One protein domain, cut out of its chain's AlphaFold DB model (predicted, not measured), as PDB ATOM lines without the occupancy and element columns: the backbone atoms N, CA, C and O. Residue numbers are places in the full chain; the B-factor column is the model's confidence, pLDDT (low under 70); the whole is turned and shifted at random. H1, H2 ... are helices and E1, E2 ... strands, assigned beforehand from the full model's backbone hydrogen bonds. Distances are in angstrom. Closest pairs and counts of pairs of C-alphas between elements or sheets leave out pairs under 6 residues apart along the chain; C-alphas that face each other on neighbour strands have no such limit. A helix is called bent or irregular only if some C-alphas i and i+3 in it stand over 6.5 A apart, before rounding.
ATOM      1  N   ALA A 220     162.941 161.350 181.877       85.38
ATOM      2  CA  ALA A 220     163.510 162.225 180.848       85.38
ATOM      3  C   ALA A 220     163.141 163.707 181.085       85.38
ATOM      4  O   ALA A 220     162.155 164.006 181.763       85.38
ATOM      5  N   THR A 221     163.893 164.647 180.508       91.50
ATOM      6  CA  THR A 221     163.549 166.081 180.542       91.50
ATOM      7  C   THR A 221     162.129 166.295 179.994       91.50
ATOM      8  O   THR A 221     161.841 165.804 178.899       91.50
ATOM      9  N   PRO A 222     161.233 166.980 180.731       94.00
ATOM     10  CA  PRO A 222     159.836 167.110 180.344       94.00
ATOM     11  C   PRO A 222     159.698 167.881 179.032       94.00
ATOM     12  O   PRO A 222     160.408 168.846 178.767       94.00
ATOM     13  N   SER A 223     158.743 167.468 178.213       92.62
ATOM     14  CA  SER A 223     158.434 168.086 176.920       92.62
ATOM     15  C   SER A 223     157.661 169.405 177.041       92.62
ATOM     16  O   SER A 223     157.532 170.155 176.072       92.62
ATOM     17  N   SER A 224     157.106 169.687 178.225       94.62
ATOM     18  CA  SER A 224     156.204 170.814 178.441       94.62
ATOM     19  C   SER A 224     156.025 171.220 179.905       94.62
ATOM     20  O   SER A 224     156.216 170.419 180.819       94.62
ATOM     21  N   CYS A 225     155.523 172.439 180.127       96.62
ATOM     22  CA  CYS A 225     155.106 172.906 181.451       96.62
ATOM     23  C   CYS A 225     153.940 172.100 182.042       96.62
ATOM     24  O   CYS A 225     153.802 172.023 183.262       96.62
ATOM     25  N   LYS A 226     153.117 171.465 181.198       94.69
ATOM     26  CA  LYS A 226     152.029 170.602 181.663       94.69
ATOM     27  C   LYS A 226     152.575 169.324 182.294       94.69
ATOM     28  O   LYS A 226     152.122 168.917 183.359       94.69
ATOM     29  N   GLU A 227     153.612 168.753 181.691       93.88
ATOM     30  CA  GLU A 227     154.332 167.609 182.244       93.88
ATOM     31  C   GLU A 227     155.097 167.978 183.530       93.88
ATOM     32  O   GLU A 227     155.094 167.210 184.488       93.88
ATOM     33  N   VAL A 228     155.680 169.184 183.604       94.75
ATOM     34  CA  VAL A 228     156.262 169.734 184.847       94.75
ATOM     35  C   VAL A 228     155.204 169.841 185.960       94.75
ATOM     36  O   VAL A 228     155.454 169.422 187.092       94.75
ATOM     37  N   TYR A 229     154.003 170.339 185.642       94.50
ATOM     38  CA  TYR A 229     152.884 170.434 186.585       94.50
ATOM     39  C   TYR A 229     152.413 169.062 187.091       94.50
ATOM     40  O   TYR A 229     152.134 168.907 188.285       94.50
ATOM     41  N   ASP A 230     152.343 168.073 186.196       92.50
ATOM     42  CA  ASP A 230     151.904 166.704 186.496       92.50
ATOM     43  C   ASP A 230     152.950 165.920 187.308       92.50
ATOM     44  O   ASP A 230     152.589 165.078 188.126       92.50
ATOM     45  N   ARG A 231     154.239 166.274 187.189       90.81
ATOM     46  CA  ARG A 231     155.326 165.831 188.090       90.81
ATOM     47  C   ARG A 231     155.271 166.469 189.487       90.81
ATOM     48  O   ARG A 231     156.160 166.227 190.301       90.81
ATOM     49  N   GLY A 232     154.253 167.281 189.778       91.25
ATOM     50  CA  GLY A 232     153.995 167.850 191.103       91.25
ATOM     51  C   GLY A 232     154.647 169.206 191.377       91.25
ATOM     52  O   GLY A 232     154.452 169.740 192.465       91.25
ATOM     53  N   LEU A 233     155.366 169.802 190.420       92.62
ATOM     54  CA  LEU A 233     155.941 171.140 190.589       92.62
ATOM     55  C   LEU A 233     154.843 172.213 190.451       92.62
ATOM     56  O   LEU A 233     153.941 172.078 189.623       92.62
ATOM     57  N   LYS A 234     154.905 173.263 191.287       92.25
ATOM     58  CA  LYS A 234     153.853 174.300 191.437       92.25
ATOM     59  C   LYS A 234     154.372 175.749 191.501       92.25
ATOM     60  O   LYS A 234     153.623 176.644 191.875       92.25
ATOM     61  N   LYS A 235     155.646 175.995 191.179       94.19
ATOM     62  CA  LYS A 235     156.259 177.337 191.210       94.19
ATOM     63  C   LYS A 235     156.315 177.921 189.799       94.19
ATOM     64  O   LYS A 235     156.820 177.268 188.895       94.19
ATOM     65  N   ASP A 236     155.849 179.152 189.618       95.00
ATOM     66  CA  ASP A 236     156.002 179.852 188.339       95.00
ATOM     67  C   ASP A 236     157.468 180.262 188.147       95.00
ATOM     68  O   ASP A 236     158.019 181.035 188.936       95.00
ATOM     69  N   ALA A 237     158.120 179.712 187.123       95.25
ATOM     70  CA  ALA A 237     159.537 179.930 186.838       95.25
ATOM     71  C   ALA A 237     159.883 179.518 185.399       95.25
ATOM     72  O   ALA A 237     159.070 178.906 184.704       95.25
ATOM     73  N   ALA A 238     161.114 179.797 184.966       95.69
ATOM     74  CA  ALA A 238     161.688 179.136 183.800       95.69
ATOM     75  C   ALA A 238     162.051 177.675 184.126       95.69
ATOM     76  O   ALA A 238     162.660 177.386 185.162       95.69
ATOM     77  N   TYR A 239     161.686 176.765 183.224       96.12
ATOM     78  CA  TYR A 239     162.024 175.344 183.282       96.12
ATOM     79  C   TYR A 239     162.736 174.914 182.004       96.12
ATOM     80  O   TYR A 239     162.418 175.398 180.917       96.12
ATOM     81  N   ILE A 240     163.677 173.982 182.145       95.75
ATOM     82  CA  ILE A 240     164.362 173.316 181.040       95.75
ATOM     83  C   ILE A 240     163.415 172.251 180.482       95.75
ATOM     84  O   ILE A 240     163.079 171.279 181.159       95.75
ATOM     85  N   LEU A 241     162.991 172.440 179.236       95.81
ATOM     86  CA  LEU A 241     162.086 171.552 178.515       95.81
ATOM     87  C   LEU A 241     162.798 170.926 177.312       95.81
ATOM     88  O   LEU A 241     163.674 171.547 176.714       95.81
ATOM     89  N   ASN A 242     162.405 169.714 176.924       94.31
ATOM     90  CA  ASN A 242     162.882 169.064 175.702       94.31
ATOM     91  C   ASN A 242     161.908 169.316 174.542       94.31
ATOM     92  O   ASN A 242     160.798 168.785 174.531       94.31
ATOM     93  N   MET A 243     162.327 170.101 173.547       91.31
ATOM     94  CA  MET A 243     161.534 170.424 172.357       91.31
ATOM     95  C   MET A 243     162.343 170.148 171.090       91.31
ATOM     96  O   MET A 243     163.471 170.612 170.964       91.31
ATOM     97  N   GLU A 244     161.781 169.378 170.149       88.00
ATOM     98  CA  GLU A 244     162.469 168.943 168.913       88.00
ATOM     99  C   GLU A 244     163.878 168.339 169.187       88.00
ATOM    100  O   GLU A 244     164.828 168.561 168.436       88.00
ATOM    101  N   ASN A 245     164.004 167.556 170.272       86.56
ATOM    102  CA  ASN A 245     165.248 166.943 170.771       86.56
ATOM    103  C   ASN A 245     166.340 167.956 171.189       86.56
ATOM    104  O   ASN A 245     167.534 167.714 171.003       86.56
ATOM    105  N   ARG A 246     165.930 169.111 171.730       89.69
ATOM    106  CA  ARG A 246     166.805 170.175 172.244       89.69
ATOM    107  C   ARG A 246     166.303 170.676 173.595       89.69
ATOM    108  O   ARG A 246     165.105 170.885 173.770       89.69
ATOM    109  N   SER A 247     167.228 170.933 174.515       92.19
ATOM    110  CA  SER A 247     166.936 171.600 175.786       92.19
ATOM    111  C   SER A 247     166.683 173.093 175.561       92.19
ATOM    112  O   SER A 247     167.520 173.778 174.973       92.19
ATOM    113  N   VAL A 248     165.541 173.598 176.024       94.19
ATOM    114  CA  VAL A 248     165.144 175.011 175.926       94.19
ATOM    115  C   VAL A 248     164.561 175.488 177.255       94.19
ATOM    116  O   VAL A 248     163.747 174.792 177.855       94.19
ATOM    117  N   GLU A 249     164.960 176.669 177.726       95.06
ATOM    118  CA  GLU A 249     164.385 177.270 178.936       95.06
ATOM    119  C   GLU A 249     163.161 178.126 178.584       95.06
ATOM    120  O   GLU A 249     163.237 179.024 177.744       95.06
ATOM    121  N   ILE A 250     162.015 177.826 179.202       96.38
ATOM    122  CA  ILE A 250     160.727 178.487 178.937       96.38
ATOM    123  C   ILE A 250     159.989 178.725 180.255       96.38
ATOM    124  O   ILE A 250     159.940 177.847 181.115       96.38
ATOM    125  N   TYR A 251     159.387 179.907 180.406       96.75
ATOM    126  CA  TYR A 251     158.552 180.235 181.556       96.75
ATOM    127  C   TYR A 251     157.268 179.398 181.581       96.75
ATOM    128  O   TYR A 251     156.450 179.436 180.654       96.75
ATOM    129  N   CYS A 252     157.086 178.673 182.679       97.19
ATOM    130  CA  CYS A 252     155.897 177.901 182.985       97.19
ATOM    131  C   CYS A 252     155.045 178.630 184.016       97.19
ATOM    132  O   CYS A 252     155.561 179.050 185.051       97.19
ATOM    133  N   TYR A 253     153.735 178.688 183.773       95.94
ATOM    134  CA  TYR A 253     152.775 179.027 184.820       95.94
ATOM    135  C   TYR A 253     152.197 177.729 185.370       95.94
ATOM    136  O   TYR A 253     151.432 177.032 184.698       95.94
ATOM    137  N   LEU A 254     152.628 177.383 186.573       95.44
ATOM    138  CA  LEU A 254     152.222 176.217 187.344       95.44
ATOM    139  C   LEU A 254     151.227 176.594 188.457       95.44
ATOM    140  O   LEU A 254     150.713 175.697 189.119       95.44
ATOM    141  N   THR A 255     150.959 177.891 188.653       94.12
ATOM    142  CA  THR A 255     149.889 178.421 189.510       94.12
ATOM    143  C   THR A 255     148.613 178.759 188.720       94.12
ATOM    144  O   THR A 255     148.565 178.652 187.491       94.12
ATOM    145  N   VAL A 256     147.553 179.148 189.439       93.69
ATOM    146  CA  VAL A 256     146.263 179.547 188.858       93.69
ATOM    147  C   VAL A 256     146.408 180.839 188.051       93.69
ATOM    148  O   VAL A 256     146.864 181.856 188.572       93.69
ATOM    149  N   ILE A 257     145.920 180.833 186.811       93.12
ATOM    150  CA  ILE A 257     145.704 182.054 186.025       93.12
ATOM    151  C   ILE A 257     144.204 182.347 185.953       93.12
ATOM    152  O   ILE A 257     143.419 181.505 185.505       93.12
ATOM    153  N   ASP A 258     143.802 183.566 186.314       92.25
ATOM    154  CA  ASP A 258     142.413 184.019 186.202       92.25
ATOM    155  C   ASP A 258     141.884 183.874 184.765       92.25
ATOM    156  O   ASP A 258     142.464 184.377 183.798       92.25
ATOM    157  N   GLY A 259     140.770 183.153 184.619       91.56
ATOM    158  CA  GLY A 259     140.176 182.814 183.320       91.56
ATOM    159  C   GLY A 259     140.856 181.658 182.569       91.56
ATOM    160  O   GLY A 259     140.366 181.279 181.503       91.56
ATOM    161  N   CYS A 260     141.931 181.076 183.116       93.62
ATOM    162  CA  CYS A 260     142.652 179.935 182.539       93.62
ATOM    163  C   CYS A 260     142.873 178.737 183.485       93.62
ATOM    164  O   CYS A 260     143.253 177.668 183.012       93.62
ATOM    165  N   GLY A 261     142.575 178.852 184.780       90.69
ATOM    166  CA  GLY A 261     142.577 177.720 185.713       90.69
ATOM    167  C   GLY A 261     143.970 177.291 186.182       90.69
ATOM    168  O   GLY A 261     144.920 178.069 186.123       90.69
ATOM    169  N   ASP A 262     144.065 176.050 186.662       82.75
ATOM    170  CA  ASP A 262     144.982 175.623 187.736       82.75
ATOM    171  C   ASP A 262     146.476 175.452 187.381       82.75
ATOM    172  O   ASP A 262     147.220 174.874 188.166       82.75
ATOM    173  N   GLY A 263     146.938 175.951 186.233       88.75
ATOM    174  CA  GLY A 263     148.351 175.898 185.830       88.75
ATOM    175  C   GLY A 263     148.702 174.802 184.813       88.75
ATOM    176  O   GLY A 263     147.838 174.168 184.211       88.75
ATOM    177  N   GLY A 264     150.006 174.616 184.579       94.88
ATOM    178  CA  GLY A 264     150.561 173.749 183.526       94.88
ATOM    179  C   GLY A 264     150.758 174.443 182.172       94.88
ATOM    180  O   GLY A 264     151.058 173.790 181.172       94.88
ATOM    181  N   TRP A 265     150.616 175.767 182.123       97.19
ATOM    182  CA  TRP A 265     150.645 176.545 180.889       97.19
ATOM    183  C   TRP A 265     152.073 176.789 180.394       97.19
ATOM    184  O   TRP A 265     152.916 177.312 181.124       97.19
ATOM    185  N   THR A 266     152.324 176.462 179.123       97.62
ATOM    186  CA  THR A 266     153.610 176.720 178.454       97.62
ATOM    187  C   THR A 266     153.555 178.057 177.721       97.62
ATOM    188  O   THR A 266     152.666 178.272 176.892       97.62
ATOM    189  N   LEU A 267     154.493 178.969 178.002       97.31
ATOM    190  CA  LEU A 267     154.599 180.234 177.272       97.31
ATOM    191  C   LEU A 267     155.020 179.983 175.819       97.31
ATOM    192  O   LEU A 267     156.054 179.366 175.583       97.31
ATOM    193  N   ALA A 268     154.241 180.482 174.851       96.62
ATOM    194  CA  ALA A 268     154.555 180.392 173.421       96.62
ATOM    195  C   ALA A 268     155.072 181.719 172.843       96.62
ATOM    196  O   ALA A 268     156.059 181.737 172.102       96.62
ATOM    197  N   MET A 269     154.418 182.838 173.175       95.62
ATOM    198  CA  MET A 269     154.831 184.168 172.716       95.62
ATOM    199  C   MET A 269     154.255 185.323 173.551       95.62
ATOM    200  O   MET A 269     153.181 185.213 174.149       95.62
ATOM    201  N   LYS A 270     154.945 186.469 173.508       94.81
ATOM    202  CA  LYS A 270     154.502 187.783 174.002       94.81
ATOM    203  C   LYS A 270     154.659 188.810 172.879       94.81
ATOM    204  O   LYS A 270     155.749 188.940 172.328       94.81
ATOM    205  N   ALA A 271     153.597 189.548 172.570       89.31
ATOM    206  CA  ALA A 271     153.577 190.612 171.567       89.31
ATOM    207  C   ALA A 271     153.138 191.945 172.191       89.31
ATOM    208  O   ALA A 271     152.177 192.000 172.966       89.31
ATOM    209  N   ASP A 272     153.819 193.031 171.836       84.12
ATOM    210  CA  ASP A 272     153.534 194.382 172.312       84.12
ATOM    211  C   ASP A 272     152.853 195.175 171.194       84.12
ATOM    212  O   ASP A 272     153.478 195.499 170.190       84.12
ATOM    213  N   GLY A 273     151.569 195.512 171.349       78.00
ATOM    214  CA  GLY A 273     150.816 196.257 170.333       78.00
ATOM    215  C   GLY A 273     151.318 197.682 170.080       78.00
ATOM    216  O   GLY A 273     150.841 198.322 169.149       78.00
ATOM    217  N   ALA A 274     152.280 198.174 170.870       77.56
ATOM    218  CA  ALA A 274     153.030 199.393 170.571       77.56
ATOM    219  C   ALA A 274     154.101 199.207 169.475       77.56
ATOM    220  O   ALA A 274     154.656 200.192 168.988       77.56
ATOM    221  N   LYS A 275     154.445 197.962 169.116       79.00
ATOM    222  CA  LYS A 275     155.574 197.612 168.247       79.00
ATOM    223  C   LYS A 275     155.125 196.943 166.949       79.00
ATOM    224  O   LYS A 275     154.124 196.234 166.885       79.00
ATOM    225  N   ALA A 276     155.923 197.133 165.899       83.75
ATOM    226  CA  ALA A 276     155.674 196.555 164.579       83.75
ATOM    227  C   ALA A 276     156.081 195.067 164.451       83.75
ATOM    228  O   ALA A 276     155.799 194.437 163.431       83.75
ATOM    229  N   THR A 277     156.730 194.494 165.471       84.06
ATOM    230  CA  THR A 277     157.351 193.156 165.472       84.06
ATOM    231  C   THR A 277     156.399 192.041 165.032       84.06
ATOM    232  O   THR A 277     156.752 191.206 164.199       84.06
ATOM    233  N   PHE A 278     155.170 192.052 165.556       86.50
ATOM    234  CA  PHE A 278     154.149 191.025 165.319       86.50
ATOM    235  C   PHE A 278     152.938 191.539 164.522       86.50
ATOM    236  O   PHE A 278     151.830 191.018 164.662       86.50
ATOM    237  N   LEU A 279     153.135 192.522 163.634       84.12
ATOM    238  CA  LEU A 279     152.129 192.862 162.614       84.12
ATOM    239  C   LEU A 279     151.726 191.617 161.806       84.12
ATOM    240  O   LEU A 279     152.498 190.664 161.701       84.12
ATOM    241  N   TYR A 280     150.524 191.617 161.218       81.38
ATOM    242  CA  TYR A 280     149.956 190.443 160.538       81.38
ATOM    243  C   TYR A 280     150.909 189.815 159.502       81.38
ATOM    244  O   TYR A 280     151.079 188.596 159.461       81.38
ATOM    245  N   GLU A 281     151.576 190.665 158.721       84.69
ATOM    246  CA  GLU A 281     152.523 190.313 157.654       84.69
ATOM    247  C   GLU A 281     153.915 189.890 158.152       84.69
ATOM    248  O   GLU A 281     154.776 189.553 157.343       84.69
ATOM    249  N   SER A 282     154.174 189.927 159.463       88.19
ATOM    250  CA  SER A 282     155.495 189.610 160.010       88.19
ATOM    251  C   SER A 282     155.888 188.158 159.694       88.19
ATOM    252  O   SER A 282     155.122 187.239 160.011       88.19
ATOM    253  N   PRO A 283     157.095 187.904 159.148       93.06
ATOM    254  CA  PRO A 283     157.567 186.545 158.877       93.06
ATOM    255  C   PRO A 283     157.745 185.724 160.163       93.06
ATOM    256  O   PRO A 283     157.805 184.498 160.107       93.06
ATOM    257  N   LEU A 284     157.768 186.369 161.339       92.88
ATOM    258  CA  LEU A 284     157.774 185.686 162.633       92.88
ATOM    259  C   LEU A 284     156.539 184.798 162.848       92.88
ATOM    260  O   LEU A 284     156.632 183.840 163.610       92.88
ATOM    261  N   TRP A 285     155.414 185.049 162.170       92.69
ATOM    262  CA  TRP A 285     154.230 184.184 162.251       92.69
ATOM    263  C   TRP A 285     154.372 182.874 161.458       92.69
ATOM    264  O   TRP A 285     153.740 181.878 161.808       92.69
ATOM    265  N   THR A 286     155.186 182.871 160.397       94.69
ATOM    266  CA  THR A 286     155.260 181.789 159.396       94.69
ATOM    267  C   THR A 286     156.609 181.067 159.361       94.69
ATOM    268  O   THR A 286     156.776 180.130 158.588       94.69
ATOM    269  N   ASN A 287     157.574 181.459 160.199       95.81
ATOM    270  CA  ASN A 287     158.865 180.780 160.346       95.81
ATOM    271  C   ASN A 287     158.960 179.957 161.649       95.81
ATOM    272  O   ASN A 287     158.219 180.188 162.608       95.81
ATOM    273  N   LYS A 288     159.918 179.026 161.715       95.88
ATOM    274  CA  LYS A 288     160.331 178.325 162.948       95.88
ATOM    275  C   LYS A 288     161.575 178.972 163.582       95.88
ATOM    276  O   LYS A 288     162.523 178.293 163.961       95.88
ATOM    277  N   LEU A 289     161.610 180.307 163.630       94.25
ATOM    278  CA  LEU A 289     162.665 181.065 164.308       94.25
ATOM    279  C   LEU A 289     162.144 181.638 165.625       94.25
ATOM    280  O   LEU A 289     161.015 182.143 165.687       94.25
ATOM    281  N   ALA A 290     162.978 181.563 166.661       95.31
ATOM    282  CA  ALA A 290     162.738 182.230 167.933       95.31
ATOM    283  C   ALA A 290     163.000 183.737 167.794       95.31
ATOM    284  O   ALA A 290     163.836 184.167 167.001       95.31
ATOM    285  N   TYR A 291     162.304 184.535 168.596       95.75
ATOM    286  CA  TYR A 291     162.540 185.968 168.728       95.75
ATOM    287  C   TYR A 291     162.710 186.287 170.209       95.75
ATOM    288  O   TYR A 291     161.821 185.967 170.992       95.75
ATOM    289  N   ASN A 292     163.836 186.906 170.580       95.88
ATOM    290  CA  ASN A 292     164.161 187.289 171.958       95.88
ATOM    291  C   ASN A 292     163.864 186.171 172.994       95.88
ATOM    292  O   ASN A 292     162.953 186.313 173.818       95.88
ATOM    293  N   PRO A 293     164.579 185.029 172.939       94.06
ATOM    294  CA  PRO A 293     164.317 183.892 173.822       94.06
ATOM    295  C   PRO A 293     164.574 184.207 175.303       94.06
ATOM    296  O   PRO A 293     163.895 183.645 176.154       94.06
ATOM    297  N   SER A 294     165.459 185.157 175.625       94.00
ATOM    298  CA  SER A 294     165.721 185.603 177.003       94.00
ATOM    299  C   SER A 294     164.479 186.208 177.672       94.00
ATOM    300  O   SER A 294     164.227 185.972 178.849       94.00
ATOM    301  N   ALA A 295     163.629 186.906 176.911       92.69
ATOM    302  CA  ALA A 295     162.318 187.347 177.392       92.69
ATOM    303  C   ALA A 295     161.305 186.199 177.559       92.69
ATOM    304  O   ALA A 295     160.215 186.415 178.082       92.69
ATOM    305  N   GLY A 296     161.632 184.979 177.134       93.62
ATOM    306  CA  GLY A 296     160.871 183.768 177.430       93.62
ATOM    307  C   GLY A 296     161.125 183.181 178.813       93.62
ATOM    308  O   GLY A 296     160.403 182.267 179.198       93.62
ATOM    309  N   LEU A 297     162.105 183.706 179.556       93.31
ATOM    310  CA  LEU A 297     162.446 183.290 180.922       93.31
ATOM    311  C   LEU A 297     161.614 184.014 181.994       93.31
ATOM    312  O   LEU A 297     161.783 183.770 183.186       93.31
ATOM    313  N   THR A 298     160.719 184.916 181.580       91.56
ATOM    314  CA  THR A 298     159.895 185.760 182.453       91.56
ATOM    315  C   THR A 298     158.417 185.678 182.080       91.56
ATOM    316  O   THR A 298     158.053 185.462 180.920       91.56
ATOM    317  N   GLY A 299     157.554 185.918 183.070       88.06
ATOM    318  CA  GLY A 299     156.102 185.904 182.910       88.06
ATOM    319  C   GLY A 299     155.529 187.090 182.116       88.06
ATOM    320  O   GLY A 299     156.074 187.509 181.092       88.06
ATOM    321  N   PHE A 300     154.401 187.646 182.570       85.06
ATOM    322  CA  PHE A 300     153.637 188.710 181.896       85.06
ATOM    323  C   PHE A 300     154.298 190.105 181.993       85.06
ATOM    324  O   PHE A 300     153.658 191.100 182.346       85.06
ATOM    325  N   ASP A 301     155.595 190.189 181.698       87.19
ATOM    326  CA  ASP A 301     156.356 191.434 181.626       87.19
ATOM    327  C   ASP A 301     156.058 192.225 180.331       87.19
ATOM    328  O   ASP A 301     155.047 192.014 179.655       87.19
ATOM    329  N   ASN A 302     156.903 193.210 180.025       82.88
ATOM    330  CA  ASN A 302     156.730 194.086 178.869       82.88
ATOM    331  C   ASN A 302     157.649 193.724 177.683       82.88
ATOM    332  O   ASN A 302     157.766 194.508 176.737       82.88
ATOM    333  N   GLN A 303     158.296 192.558 177.718       86.94
ATOM    334  CA  GLN A 303     159.259 192.136 176.708       86.94
ATOM    335  C   GLN A 303     158.613 191.199 175.686       86.94
ATOM    336  O   GLN A 303     157.937 190.228 176.025       86.94
ATOM    337  N   GLU A 304     158.822 191.503 174.410       92.06
ATOM    338  CA  GLU A 304     158.348 190.668 173.310       92.06
ATOM    339  C   GLU A 304     159.188 189.399 173.192       92.06
ATOM    340  O   GLU A 304     160.410 189.465 173.306       92.06
ATOM    341  N   THR A 305     158.544 188.262 172.928       95.44
ATOM    342  CA  THR A 305     159.219 186.979 172.698       95.44
ATOM    343  C   THR A 305     158.400 186.070 171.785       95.44
ATOM    344  O   THR A 305     157.172 186.156 171.746       95.44
ATOM    345  N   LYS A 306     159.074 185.164 171.081       96.75
ATOM    346  CA  LYS A 306     158.490 183.994 170.420       96.75
ATOM    347  C   LYS A 306     159.436 182.821 170.636       96.75
ATOM    348  O   LYS A 306     160.614 182.914 170.289       96.75
ATOM    349  N   LEU A 307     158.915 181.729 171.179       96.56
ATOM    350  CA  LEU A 307     159.706 180.600 171.666       96.56
ATOM    351  C   LEU A 307     159.484 179.341 170.814       96.56
ATOM    352  O   LEU A 307     158.501 179.287 170.073       96.56
ATOM    353  N   PRO A 308     160.349 178.314 170.917       96.69
ATOM    354  CA  PRO A 308     160.162 177.039 170.218       96.69
ATOM    355  C   PRO A 308     158.814 176.366 170.488       96.69
ATOM    356  O   PRO A 308     158.232 175.758 169.593       96.69
ATOM    357  N   SER A 309     158.243 176.591 171.669       96.19
ATOM    358  CA  SER A 309     156.880 176.194 172.039       96.19
ATOM    359  C   SER A 309     155.771 176.749 171.133       96.19
ATOM    360  O   SER A 309     154.671 176.206 171.096       96.19
ATOM    361  N   TYR A 310     156.040 177.790 170.340       97.00
ATOM    362  CA  TYR A 310     155.142 178.240 169.275       97.00
ATOM    363  C   TYR A 310     154.943 177.156 168.194       97.00
ATOM    364  O   TYR A 310     153.846 177.031 167.652       97.00
ATOM    365  N   TRP A 311     155.976 176.365 167.873       96.62
ATOM    366  CA  TRP A 311     155.970 175.409 166.753       96.62
ATOM    367  C   TRP A 311     156.253 173.944 167.123       96.62
ATOM    368  O   TRP A 311     156.102 173.077 166.266       96.62
ATOM    369  N   ALA A 312     156.661 173.662 168.361       94.56
ATOM    370  CA  ALA A 312     157.110 172.338 168.807       94.56
ATOM    371  C   ALA A 312     156.165 171.651 169.818       94.56
ATOM    372  O   ALA A 312     156.532 170.634 170.405       94.56
ATOM    373  N   THR A 313     154.984 172.218 170.088       91.69
ATOM    374  CA  THR A 313     154.236 171.921 171.324       91.69
ATOM    375  C   THR A 313     152.735 171.665 171.063       91.69
ATOM    376  O   THR A 313     151.978 172.619 170.865       91.69
ATOM    377  N   PRO A 314     152.297 170.381 171.048       94.94
ATOM    378  CA  PRO A 314     150.922 169.968 170.734       94.94
ATOM    379  C   PRO A 314     149.912 170.247 171.843       94.94
ATOM    380  O   PRO A 314     150.141 169.900 172.999       94.94
ATOM    381  N   PHE A 315     148.760 170.808 171.482       94.19
ATOM    382  CA  PHE A 315     147.859 171.442 172.436       94.19
ATOM    383  C   PHE A 315     146.379 171.158 172.239       94.19
ATOM    384  O   PHE A 315     145.965 170.784 171.147       94.19
ATOM    385  N   THR A 316     145.584 171.365 173.295       93.69
ATOM    386  CA  THR A 316     144.112 171.243 173.289       93.69
ATOM    387  C   THR A 316     143.369 172.461 173.840       93.69
ATOM    388  O   THR A 316     142.159 172.593 173.615       93.69
ATOM    389  N   LYS A 317     144.077 173.392 174.490       94.31
ATOM    390  CA  LYS A 317     143.567 174.716 174.869       94.31
ATOM    391  C   LYS A 317     144.662 175.773 174.722       94.31
ATOM    392  O   LYS A 317     145.849 175.492 174.861       94.31
ATOM    393  N   ILE A 318     144.248 177.012 174.488       95.50
ATOM    394  CA  ILE A 318     145.106 178.201 174.535       95.50
ATOM    395  C   ILE A 318     144.590 179.084 175.664       95.50
ATOM    396  O   ILE A 318     143.390 179.327 175.731       95.50
ATOM    397  N   CYS A 319     145.471 179.612 176.501       95.81
ATOM    398  CA  CYS A 319     145.162 180.714 177.399       95.81
ATOM    399  C   CYS A 319     145.695 181.994 176.755       95.81
ATOM    400  O   CYS A 319     146.903 182.160 176.577       95.81
ATOM    401  N   ILE A 320     144.795 182.892 176.356       94.12
ATOM    402  CA  ILE A 320     145.172 184.182 175.778       94.12
ATOM    403  C   ILE A 320     145.002 185.279 176.825       94.12
ATOM    404  O   ILE A 320     143.948 185.388 177.446       94.12
ATOM    405  N   GLY A 321     146.045 186.083 177.020       91.12
ATOM    406  CA  GLY A 321     146.082 187.196 177.965       91.12
ATOM    407  C   GLY A 321     146.244 188.537 177.256       91.12
ATOM    408  O   GLY A 321     147.045 188.668 176.330       91.12
ATOM    409  N   PHE A 322     145.504 189.548 177.697       87.00
ATOM    410  CA  PHE A 322     145.632 190.931 177.249       87.00
ATOM    411  C   PHE A 322     146.035 191.800 178.436       87.00
ATOM    412  O   PHE A 322     145.329 191.845 179.444       87.00
ATOM    413  N   LYS A 323     147.172 192.493 178.317       86.12
ATOM    414  CA  LYS A 323     147.684 193.392 179.356       86.12
ATOM    415  C   LYS A 323     147.589 194.841 178.887       86.12
ATOM    416  O   LYS A 323     148.145 195.198 177.848       86.12
ATOM    417  N   VAL A 324     146.897 195.666 179.672       82.56
ATOM    418  CA  VAL A 324     146.735 197.111 179.466       82.56
ATOM    419  C   VAL A 324     147.104 197.819 180.769       82.56
ATOM    420  O   VAL A 324     146.436 197.669 181.791       82.56
ATOM    421  N   GLY A 325     148.215 198.560 180.752       81.69
ATOM    422  CA  GLY A 325     148.827 199.082 181.977       81.69
ATOM    423  C   GLY A 325     149.211 197.943 182.929       81.69
ATOM    424  O   GLY A 325     149.922 197.015 182.538       81.69
ATOM    425  N   ALA A 326     148.720 198.006 184.168       82.25
ATOM    426  CA  ALA A 326     148.873 196.943 185.165       82.25
ATOM    427  C   ALA A 326     147.780 195.856 185.091       82.25
ATOM    428  O   ALA A 326     147.931 194.802 185.698       82.25
ATOM    429  N   THR A 327     146.680 196.084 184.362       84.38
ATOM    430  CA  THR A 327     145.573 195.120 184.274       84.38
ATOM    431  C   THR A 327     145.882 194.052 183.234       84.38
ATOM    432  O   THR A 327     145.943 194.353 182.042       84.38
ATOM    433  N   LEU A 328     146.039 192.807 183.679       87.25
ATOM    434  CA  LEU A 328     145.974 191.617 182.835       87.25
ATOM    435  C   LEU A 328     144.562 191.031 182.915       87.25
ATOM    436  O   LEU A 328     143.986 190.947 183.997       87.25
ATOM    437  N   LYS A 329     144.019 190.598 181.780       89.38
ATOM    438  CA  LYS A 329     142.849 189.718 181.731       89.38
ATOM    439  C   LYS A 329     143.093 188.594 180.745       89.38
ATOM    440  O   LYS A 329     143.685 188.826 179.692       89.38
ATOM    441  N   SER A 330     142.600 187.409 181.067       93.62
ATOM    442  CA  SER A 330     142.866 186.194 180.305       93.62
ATOM    443  C   SER A 330     141.619 185.332 180.145       93.62
ATOM    444  O   SER A 330     140.651 185.469 180.893       93.62
ATOM    445  N   MET A 331     141.628 184.475 179.125       93.94
ATOM    446  CA  MET A 331     140.575 183.492 178.876       93.94
ATOM    447  C   MET A 331     141.100 182.280 178.101       93.94
ATOM    448  O   MET A 331     142.095 182.373 177.378       93.94
ATOM    449  N   ILE A 332     140.373 181.166 178.190       94.56
ATOM    450  CA  ILE A 332     140.619 179.961 177.392       94.56
ATOM    451  C   ILE A 332     139.971 180.062 176.003       94.56
ATOM    452  O   ILE A 332     138.791 180.377 175.872       94.56
ATOM    453  N   ILE A 333     140.732 179.684 174.977       93.88
ATOM    454  CA  ILE A 333     140.262 179.293 173.645       93.88
ATOM    455  C   ILE A 333     140.369 177.758 173.567       93.88
ATOM    456  O   ILE A 333     141.488 177.234 173.511       93.88
ATOM    457  N   PRO A 334     139.254 177.004 173.569       93.06
ATOM    458  CA  PRO A 334     139.283 175.562 173.333       93.06
ATOM    459  C   PRO A 334     139.630 175.291 171.865       93.06
ATOM    460  O   PRO A 334     138.858 175.626 170.967       93.06
ATOM    461  N   TYR A 335     140.805 174.717 171.602       93.56
ATOM    462  CA  TYR A 335     141.249 174.395 170.246       93.56
ATOM    463  C   TYR A 335     142.382 173.373 170.273       93.56
ATOM    464  O   TYR A 335     143.287 173.491 171.091       93.56
ATOM    465  N   THR A 336     142.366 172.389 169.369       94.50
ATOM    466  CA  THR A 336     143.389 171.332 169.320       94.50
ATOM    467  C   THR A 336     144.265 171.403 168.074       94.50
ATOM    468  O   THR A 336     143.738 171.433 166.963       94.50
ATOM    469  N   ALA A 337     145.589 171.355 168.249       93.94
ATOM    470  CA  ALA A 337     146.567 171.307 167.160       93.94
ATOM    471  C   ALA A 337     147.891 170.647 167.572       93.94
ATOM    472  O   ALA A 337     148.173 170.453 168.751       93.94
ATOM    473  N   THR A 338     148.730 170.337 166.585       93.25
ATOM    474  CA  THR A 338     150.113 169.859 166.762       93.25
ATOM    475  C   THR A 338     151.084 170.960 167.187       93.25
ATOM    476  O   THR A 338     152.067 170.677 167.865       93.25
ATOM    477  N   SER A 339     150.798 172.213 166.839       95.38
ATOM    478  CA  SER A 339     151.470 173.404 167.352       95.38
ATOM    479  C   SER A 339     150.648 174.651 167.022       95.38
ATOM    480  O   SER A 339     149.668 174.585 166.275       95.38
ATOM    481  N   PHE A 340     151.040 175.811 167.552       95.38
ATOM    482  CA  PHE A 340     150.391 177.074 167.203       95.38
ATOM    483  C   PHE A 340     150.858 177.607 165.836       95.38
ATOM    484  O   PHE A 340     150.069 178.195 165.095       95.38
ATOM    485  N   TYR A 341     152.091 177.288 165.435       96.62
ATOM    486  CA  TYR A 341     152.589 177.453 164.070       96.62
ATOM    487  C   TYR A 341     151.652 176.809 163.039       96.62
ATOM    488  O   TYR A 341     151.256 177.483 162.093       96.62
ATOM    489  N   ASP A 342     151.217 175.562 163.249       95.19
ATOM    490  CA  ASP A 342     150.389 174.818 162.278       95.19
ATOM    491  C   ASP A 342     148.982 175.419 162.067       95.19
ATOM    492  O   ASP A 342     148.292 175.101 161.098       95.19
ATOM    493  N   ILE A 343     148.546 176.310 162.963       94.69
ATOM    494  CA  ILE A 343     147.273 177.043 162.872       94.69
ATOM    495  C   ILE A 343     147.438 178.362 162.108       94.69
ATOM    496  O   ILE A 343     146.490 178.841 161.480       94.69
ATOM    497  N   ILE A 344     148.622 178.972 162.191       94.44
ATOM    498  CA  ILE A 344     148.881 180.332 161.718       94.44
ATOM    499  C   ILE A 344     149.640 180.363 160.389       94.44
ATOM    500  O   ILE A 344     149.342 181.210 159.541       94.44
ATOM    501  N   ALA A 345     150.627 179.482 160.214       94.00
ATOM    502  CA  ALA A 345     151.701 179.647 159.238       94.00
ATOM    503  C   ALA A 345     151.240 179.581 157.774       94.00
ATOM    504  O   ALA A 345     151.784 180.296 156.936       94.00
ATOM    505  N   ASP A 346     150.214 178.783 157.473       92.25
ATOM    506  CA  ASP A 346     149.644 178.652 156.124       92.25
ATOM    507  C   ASP A 346     148.722 179.821 155.719       92.25
ATOM    508  O   ASP A 346     148.264 179.882 154.582       92.25
ATOM    509  N   GLY A 347     148.431 180.748 156.639       87.94
ATOM    510  CA  GLY A 347     147.552 181.895 156.401       87.94
ATOM    511  C   GLY A 347     146.060 181.564 156.275       87.94
ATOM    512  O   GLY A 347     145.261 182.488 156.125       87.94
ATOM    513  N   ASN A 348     145.657 180.293 156.373       90.81
ATOM    514  CA  ASN A 348     144.260 179.892 156.219       90.81
ATOM    515  C   ASN A 348     143.423 180.342 157.421       90.81
ATOM    516  O   ASN A 348     143.815 180.140 158.577       90.81
ATOM    517  N   GLN A 349     142.252 180.930 157.150       90.38
ATOM    518  CA  GLN A 349     141.304 181.314 158.194       90.38
ATOM    519  C   GLN A 349     140.690 180.068 158.844       90.38
ATOM    520  O   GLN A 349     140.186 179.179 158.158       90.38
ATOM    521  N   ARG A 350     140.675 180.029 160.179       92.00
ATOM    522  CA  ARG A 350     140.090 178.938 160.975       92.00
ATOM    523  C   ARG A 350     139.174 179.508 162.048       92.00
ATOM    524  O   ARG A 350     139.577 180.409 162.779       92.00
ATOM    525  N   GLY A 351     137.958 178.979 162.153       89.44
ATOM    526  CA  GLY A 351     137.064 179.277 163.272       89.44
ATOM    527  C   GLY A 351     137.474 178.538 164.550       89.44
ATOM    528  O   GLY A 351     138.186 177.535 164.498       89.44
ATOM    529  N   VAL A 352     136.984 179.021 165.687       89.75
ATOM    530  CA  VAL A 352     137.042 178.340 166.994       89.75
ATOM    531  C   VAL A 352     135.630 177.964 167.444       89.75
ATOM    532  O   VAL A 352     134.649 178.464 166.891       89.75
ATOM    533  N   THR A 353     135.500 177.098 168.454       88.12
ATOM    534  CA  THR A 353     134.233 176.977 169.195       88.12
ATOM    535  C   THR A 353     133.849 178.368 169.714       88.12
ATOM    536  O   THR A 353     134.722 179.002 170.309       88.12
ATOM    537  N   PRO A 354     132.616 178.868 169.494       87.44
ATOM    538  CA  PRO A 354     132.301 180.265 169.778       87.44
ATOM    539  C   PRO A 354     132.559 180.654 171.237       87.44
ATOM    540  O   PRO A 354     131.928 180.124 172.152       87.44
ATOM    541  N   ILE A 355     133.485 181.591 171.444       89.81
ATOM    542  CA  ILE A 355     133.786 182.202 172.748       89.81
ATOM    543  C   ILE A 355     132.895 183.431 172.941       89.81
ATOM    544  O   ILE A 355     132.504 183.774 174.059       89.81
ATOM    545  N   GLY A 356     132.520 184.066 171.830       89.81
ATOM    546  CA  GLY A 356     131.577 185.162 171.794       89.81
ATOM    547  C   GLY A 356     132.227 186.518 172.053       89.81
ATOM    548  O   GLY A 356     133.070 186.718 172.931       89.81
ATOM    549  N   LYS A 357     131.742 187.506 171.298       84.56
ATOM    550  CA  LYS A 357     132.125 188.923 171.357       84.56
ATOM    551  C   LYS A 357     132.277 189.475 172.783       84.56
ATOM    552  O   LYS A 357     133.195 190.245 173.056       84.56
ATOM    553  N   THR A 358     131.381 189.101 173.698       89.19
ATOM    554  CA  THR A 358     131.381 189.595 175.085       89.19
ATOM    555  C   THR A 358     132.647 189.205 175.844       89.19
ATOM    556  O   THR A 358     133.188 190.056 176.549       89.19
ATOM    557  N   ALA A 359     133.137 187.974 175.681       90.94
ATOM    558  CA  ALA A 359     134.345 187.494 176.348       90.94
ATOM    559  C   ALA A 359     135.604 188.153 175.762       90.94
ATOM    560  O   ALA A 359     136.400 188.713 176.513       90.94
ATOM    561  N   TRP A 360     135.717 188.237 174.431       88.06
ATOM    562  CA  TRP A 360     136.793 188.991 173.773       88.06
ATOM    563  C   TRP A 360     136.852 190.460 174.205       88.06
ATOM    564  O   TRP A 360     137.920 190.963 174.543       88.06
ATOM    565  N   ARG A 361     135.703 191.147 174.246       88.00
ATOM    566  CA  ARG A 361     135.601 192.529 174.741       88.00
ATOM    567  C   ARG A 361     135.988 192.629 176.219       88.00
ATOM    568  O   ARG A 361     136.625 193.596 176.624       88.00
ATOM    569  N   ALA A 362     135.625 191.641 177.040       90.25
ATOM    570  CA  ALA A 362     135.913 191.660 178.472       90.25
ATOM    571  C   ALA A 362     137.420 191.717 178.780       90.25
ATOM    572  O   ALA A 362     137.780 192.320 179.796       90.25
ATOM    573  N   LEU A 363     138.274 191.171 177.898       85.44
ATOM    574  CA  LEU A 363     139.740 191.201 177.997       85.44
ATOM    575  C   LEU A 363     140.334 192.619 178.010       85.44
ATOM    576  O   LEU A 363     141.393 192.827 178.597       85.44
ATOM    577  N   ILE A 364     139.659 193.612 177.420       84.31
ATOM    578  CA  ILE A 364     140.099 195.014 177.437       84.31
ATOM    579  C   ILE A 364     139.028 195.854 178.139       84.31
ATOM    580  O   ILE A 364     137.951 196.112 177.596       84.31
ATOM    581  N   ALA A 365     139.323 196.295 179.363       80.75
ATOM    582  CA  ALA A 365     138.421 197.147 180.135       80.75
ATOM    583  C   ALA A 365     138.101 198.452 179.378       80.75
ATOM    584  O   ALA A 365     138.991 199.079 178.809       80.75
ATOM    585  N   GLY A 366     136.823 198.841 179.354       78.06
ATOM    586  CA  GLY A 366     136.353 200.022 178.622       78.06
ATOM    587  C   GLY A 366     136.316 199.881 177.094       78.06
ATOM    588  O   GLY A 366     135.946 200.840 176.423       78.06
ATOM    589  N   SER A 367     136.664 198.720 176.522       79.12
ATOM    590  CA  SER A 367     136.587 198.522 175.071       79.12
ATOM    591  C   SER A 367     135.147 198.400 174.561       79.12
ATOM    592  O   SER A 367     134.260 197.839 175.211       79.12
ATOM    593  N   SER A 368     134.929 198.907 173.350       79.00
ATOM    594  CA  SER A 368     133.713 198.726 172.564       79.00
ATOM    595  C   SER A 368     134.022 197.911 171.308       79.00
ATOM    596  O   SER A 368     135.168 197.793 170.882       79.00
ATOM    597  N   MET A 369     132.986 197.311 170.727       76.19
ATOM    598  CA  MET A 369     133.076 196.532 169.495       76.19
ATOM    599  C   MET A 369     131.789 196.724 168.695       76.19
ATOM    600  O   MET A 369     130.694 196.617 169.267       76.19
ATOM    601  N   GLN A 370     131.923 196.966 167.392       80.12
ATOM    602  CA  GLN A 370     130.817 197.166 166.451       80.12
ATOM    603  C   GLN A 370     129.871 195.955 166.413       80.12
ATOM    604  O   GLN A 370     130.234 194.856 166.831       80.12
ATOM    605  N   ALA A 371     128.606 196.156 166.047       81.69
ATOM    606  CA  ALA A 371     127.548 195.186 166.344       81.69
ATOM    607  C   ALA A 371     127.684 193.835 165.603       81.69
ATOM    608  O   ALA A 371     127.281 192.806 166.163       81.69
ATOM    609  N   TYR A 372     128.305 193.820 164.422       79.50
ATOM    610  CA  TYR A 372     128.157 192.760 163.428       79.50
ATOM    611  C   TYR A 372     129.497 192.141 162.951       79.50
ATOM    612  O   TYR A 372     130.533 192.317 163.597       79.50
ATOM    613  N   CYS A 373     129.456 191.303 161.905       80.50
ATOM    614  CA  CYS A 373     130.425 190.247 161.545       80.50
ATOM    615  C   CYS A 373     130.765 189.203 162.640       80.50
ATOM    616  O   CYS A 373     130.597 188.007 162.398       80.50
ATOM    617  N   ASN A 374     131.294 189.627 163.798       83.88
ATOM    618  CA  ASN A 374     131.753 188.813 164.941       83.88
ATOM    619  C   ASN A 374     132.509 187.511 164.582       83.88
ATOM    620  O   ASN A 374     132.409 186.513 165.299       83.88
ATOM    621  N   ARG A 375     133.298 187.493 163.498       85.19
ATOM    622  CA  ARG A 375     134.107 186.317 163.142       85.19
ATOM    623  C   ARG A 375     135.278 186.186 164.101       85.19
ATOM    624  O   ARG A 375     136.117 187.079 164.181       85.19
ATOM    625  N   GLU A 376     135.358 185.051 164.783       88.75
ATOM    626  CA  GLU A 376     136.413 184.735 165.743       88.75
ATOM    627  C   GLU A 376     137.240 183.509 165.343       88.75
ATOM    628  O   GLU A 376     136.758 182.606 164.656       88.75
ATOM    629  N   GLY A 377     138.503 183.495 165.772       91.12
ATOM    630  CA  GLY A 377     139.451 182.409 165.543       91.12
ATOM    631  C   GLY A 377     140.810 182.906 165.057       91.12
ATOM    632  O   GLY A 377     141.370 183.854 165.614       91.12
ATOM    633  N   PHE A 378     141.345 182.246 164.030       92.94
ATOM    634  CA  PHE A 378     142.714 182.412 163.541       92.94
ATOM    635  C   PHE A 378     142.766 182.875 162.084       92.94
ATOM    636  O   PHE A 378     141.912 182.489 161.284       92.94
ATOM    637  N   ASN A 379     143.778 183.686 161.748       89.69
ATOM    638  CA  ASN A 379     143.965 184.321 160.429       89.69
ATOM    639  C   ASN A 379     142.670 184.963 159.876       89.69
ATOM    640  O   ASN A 379     142.367 184.903 158.683       89.69
ATOM    641  N   VAL A 380     141.869 185.557 160.761       82.88
ATOM    642  CA  VAL A 380     140.543 186.081 160.441       82.88
ATOM    643  C   VAL A 380     140.664 187.244 159.456       82.88
ATOM    644  O   VAL A 380     141.386 188.215 159.702       82.88
ATOM    645  N   ALA A 381     139.945 187.120 158.336       72.12
ATOM    646  CA  ALA A 381     139.810 188.128 157.286       72.12
ATOM    647  C   ALA A 381     141.144 188.681 156.733       72.12
ATOM    648  O   ALA A 381     141.205 189.810 156.254       72.12
ATOM    649  N   GLY A 382     142.232 187.903 156.810       66.75
ATOM    650  CA  GLY A 382     143.544 188.305 156.291       66.75
ATOM    651  C   GLY A 382     144.230 189.449 157.050       66.75
ATOM    652  O   GLY A 382     145.197 189.998 156.533       66.75
ATOM    653  N   GLY A 383     143.732 189.833 158.233       70.06
ATOM    654  CA  GLY A 383     144.247 190.973 159.013       70.06
ATOM    655  C   GLY A 383     144.423 190.707 160.511       70.06
ATOM    656  O   GLY A 383     145.100 191.473 161.197       70.06
ATOM    657  N   LEU A 384     143.876 189.605 161.036       81.69
ATOM    658  CA  LEU A 384     143.911 189.276 162.461       81.69
ATOM    659  C   LEU A 384     144.412 187.843 162.694       81.69
ATOM    660  O   LEU A 384     143.732 186.878 162.366       81.69
ATOM    661  N   ARG A 385     145.601 187.683 163.291       88.44
ATOM    662  CA  ARG A 385     146.205 186.354 163.523       88.44
ATOM    663  C   ARG A 385     145.456 185.515 164.555       88.44
ATOM    664  O   ARG A 385     145.233 184.336 164.316       88.44
ATOM    665  N   VAL A 386     145.028 186.140 165.650       91.00
ATOM    666  CA  VAL A 386     144.113 185.570 166.651       91.00
ATOM    667  C   VAL A 386     143.167 186.665 167.109       91.00
ATOM    668  O   VAL A 386     143.616 187.789 167.360       91.00
ATOM    669  N   GLY A 387     141.891 186.345 167.269       89.00
ATOM    670  CA  GLY A 387     140.933 187.224 167.923       89.00
ATOM    671  C   GLY A 387     139.541 187.112 167.335       89.00
ATOM    672  O   GLY A 387     139.217 186.154 166.640       89.00
ATOM    673  N   VAL A 388     138.756 188.149 167.585       87.00
ATOM    674  CA  VAL A 388     137.482 188.417 166.926       87.00
ATOM    675  C   VAL A 388     137.612 189.681 166.086       87.00
ATOM    676  O   VAL A 388     138.246 190.650 166.511       87.00
ATOM    677  N   ILE A 389     136.994 189.681 164.911       81.62
ATOM    678  CA  ILE A 389     136.707 190.898 164.168       81.62
ATOM    679  C   ILE A 389     135.209 191.164 164.213       81.62
ATOM    680  O   ILE A 389     134.390 190.276 163.985       81.62
ATOM    681  N   SER A 390     134.870 192.405 164.524       80.69
ATOM    682  CA  SER A 390     133.531 192.943 164.367       80.69
ATOM    683  C   SER A 390     133.619 194.148 163.461       80.69
ATOM    684  O   SER A 390     134.547 194.943 163.608       80.69
ATOM    685  N   ASN A 391     132.635 194.307 162.603       76.50
ATOM    686  CA  ASN A 391     132.393 195.528 161.859       76.50
ATOM    687  C   ASN A 391     130.960 195.979 162.185       76.50
ATOM    688  O   ASN A 391     130.266 195.332 162.982       76.50
ATOM    689  N   ASN A 392     130.512 197.114 161.666       77.94
ATOM    690  CA  ASN A 392     129.078 197.341 161.661       77.94
ATOM    691  C   ASN A 392     128.421 196.477 160.569       77.94
ATOM    692  O   ASN A 392     127.226 196.314 160.638       77.94
TER     693      ASN A 392
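Overview. This is residues 220 to 392 of the 545 residues of the protein "Predicted protein" of Nematostella vectensis (UniProt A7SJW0). Three small antiparallel sheets follow one another along a long axis: the curving three-stranded sheet E1 E2 E3 at one end with H1 and H2 on its two faces, the long hairpin E4 E5 in the middle, and the sharply bent hairpin E6 E7 at the other end. H4 sits beside both hairpins, and long loops wind round the sheets. The printed part has 173 residues in the order H1 E1 E2 E3 H2 E4 E5 H3 H4 E6 E7, four named helices and seven named strands, of mixed class, with under half of the residues in named elements. It is compact, with a radius of gyration of the C-alphas of 15.9 A, yet elongated in outline, spanning 52 by 31 by 29 A.

Arrangement. Begin with E1, residues 237 to 243, E2, residues 246 to 253, and E3, residues 265 to 272, a meander, each strand the antiparallel neighbour of the one before, in a strongly twisted sheet. Look for N 239 and O 250 at 2.9 A, and N 265 and O 253 at 3.0 A. E2 is staggered, pairing with E1 over residues 246 to 252 and with E3 over 252 to 253. H1, residues 225 to 230, stands up from this sheet at a height of 8.6 A, with the C-alphas of Cys 225 and Thr 266, its closest to E3, 5.1 A apart. On the opposite face H2, residues 293 to 297, has a height of 6.5 A, and the C-alphas of Tyr 251 and Leu 297, the closest of E2 and H2, are 5.0 A apart. Next find the hairpin of E4, residues 315 to 324, and E5, residues 327 to 337, antiparallel at 159 degrees, with N 322 and O 329 at 2.8 A. The closest C-alphas of E3 and E4, those of Trp 265 and Cys 319, are 7.7 A apart. In the hairpin of E6, residues 372 to 380, and E7, residues 384 to 391, antiparallel at 169 degrees, N 377 and O 387 are 2.9 A apart; E6 bends by 100 degrees at residue 377 and E7 by 96 degrees at residue 387. E5 is apart from both. For H4, residues 357 to 362, the closest C-alphas to E7 are those of Trp 360 and Val 388, 6.9 A, and to E5 those of Ala 359 and Met 331, 7.8 A. H3, residues 341 to 344, is closest to E6 at the C-alphas of Ile 344 and Asn 379, 6.5 A. Every O i to N i+4 pair is within hydrogen-bond range in H1 and H4; H2 has 0 of 1, but 2 of 2 O i to N i+3 pairs, and H3 is too short for an O i to N i+4 pair.

Along the chain. Find C-alpha 225 at (155.106, 172.906, 181.451), where H1 begins. E1 runs 17.4 A, E2 20.8 A and E3 20.0 A from first to last C-alpha. E4 starts at C-alpha 315, (147.859, 171.442, 172.436), and runs 26.6 A; E5 returns over 29.3 A. E6 measures 14.4 A and E7 13.1 A, ending at C-alpha 391, (132.393, 195.528, 161.859).

Size, cuts and confidence. The two C-alphas farthest apart, those of Ala 220 and Asn 392, are 52.8 A apart, and the printed part has no cut. The links E2 to E3, E3 to H2, H2 to E4 and H3 to H4 are long; residues 273 to 292, between E3 and H2, make the longest of them. The mean pLDDT of the printed part is 90.1, and residue 382 is the one under 70.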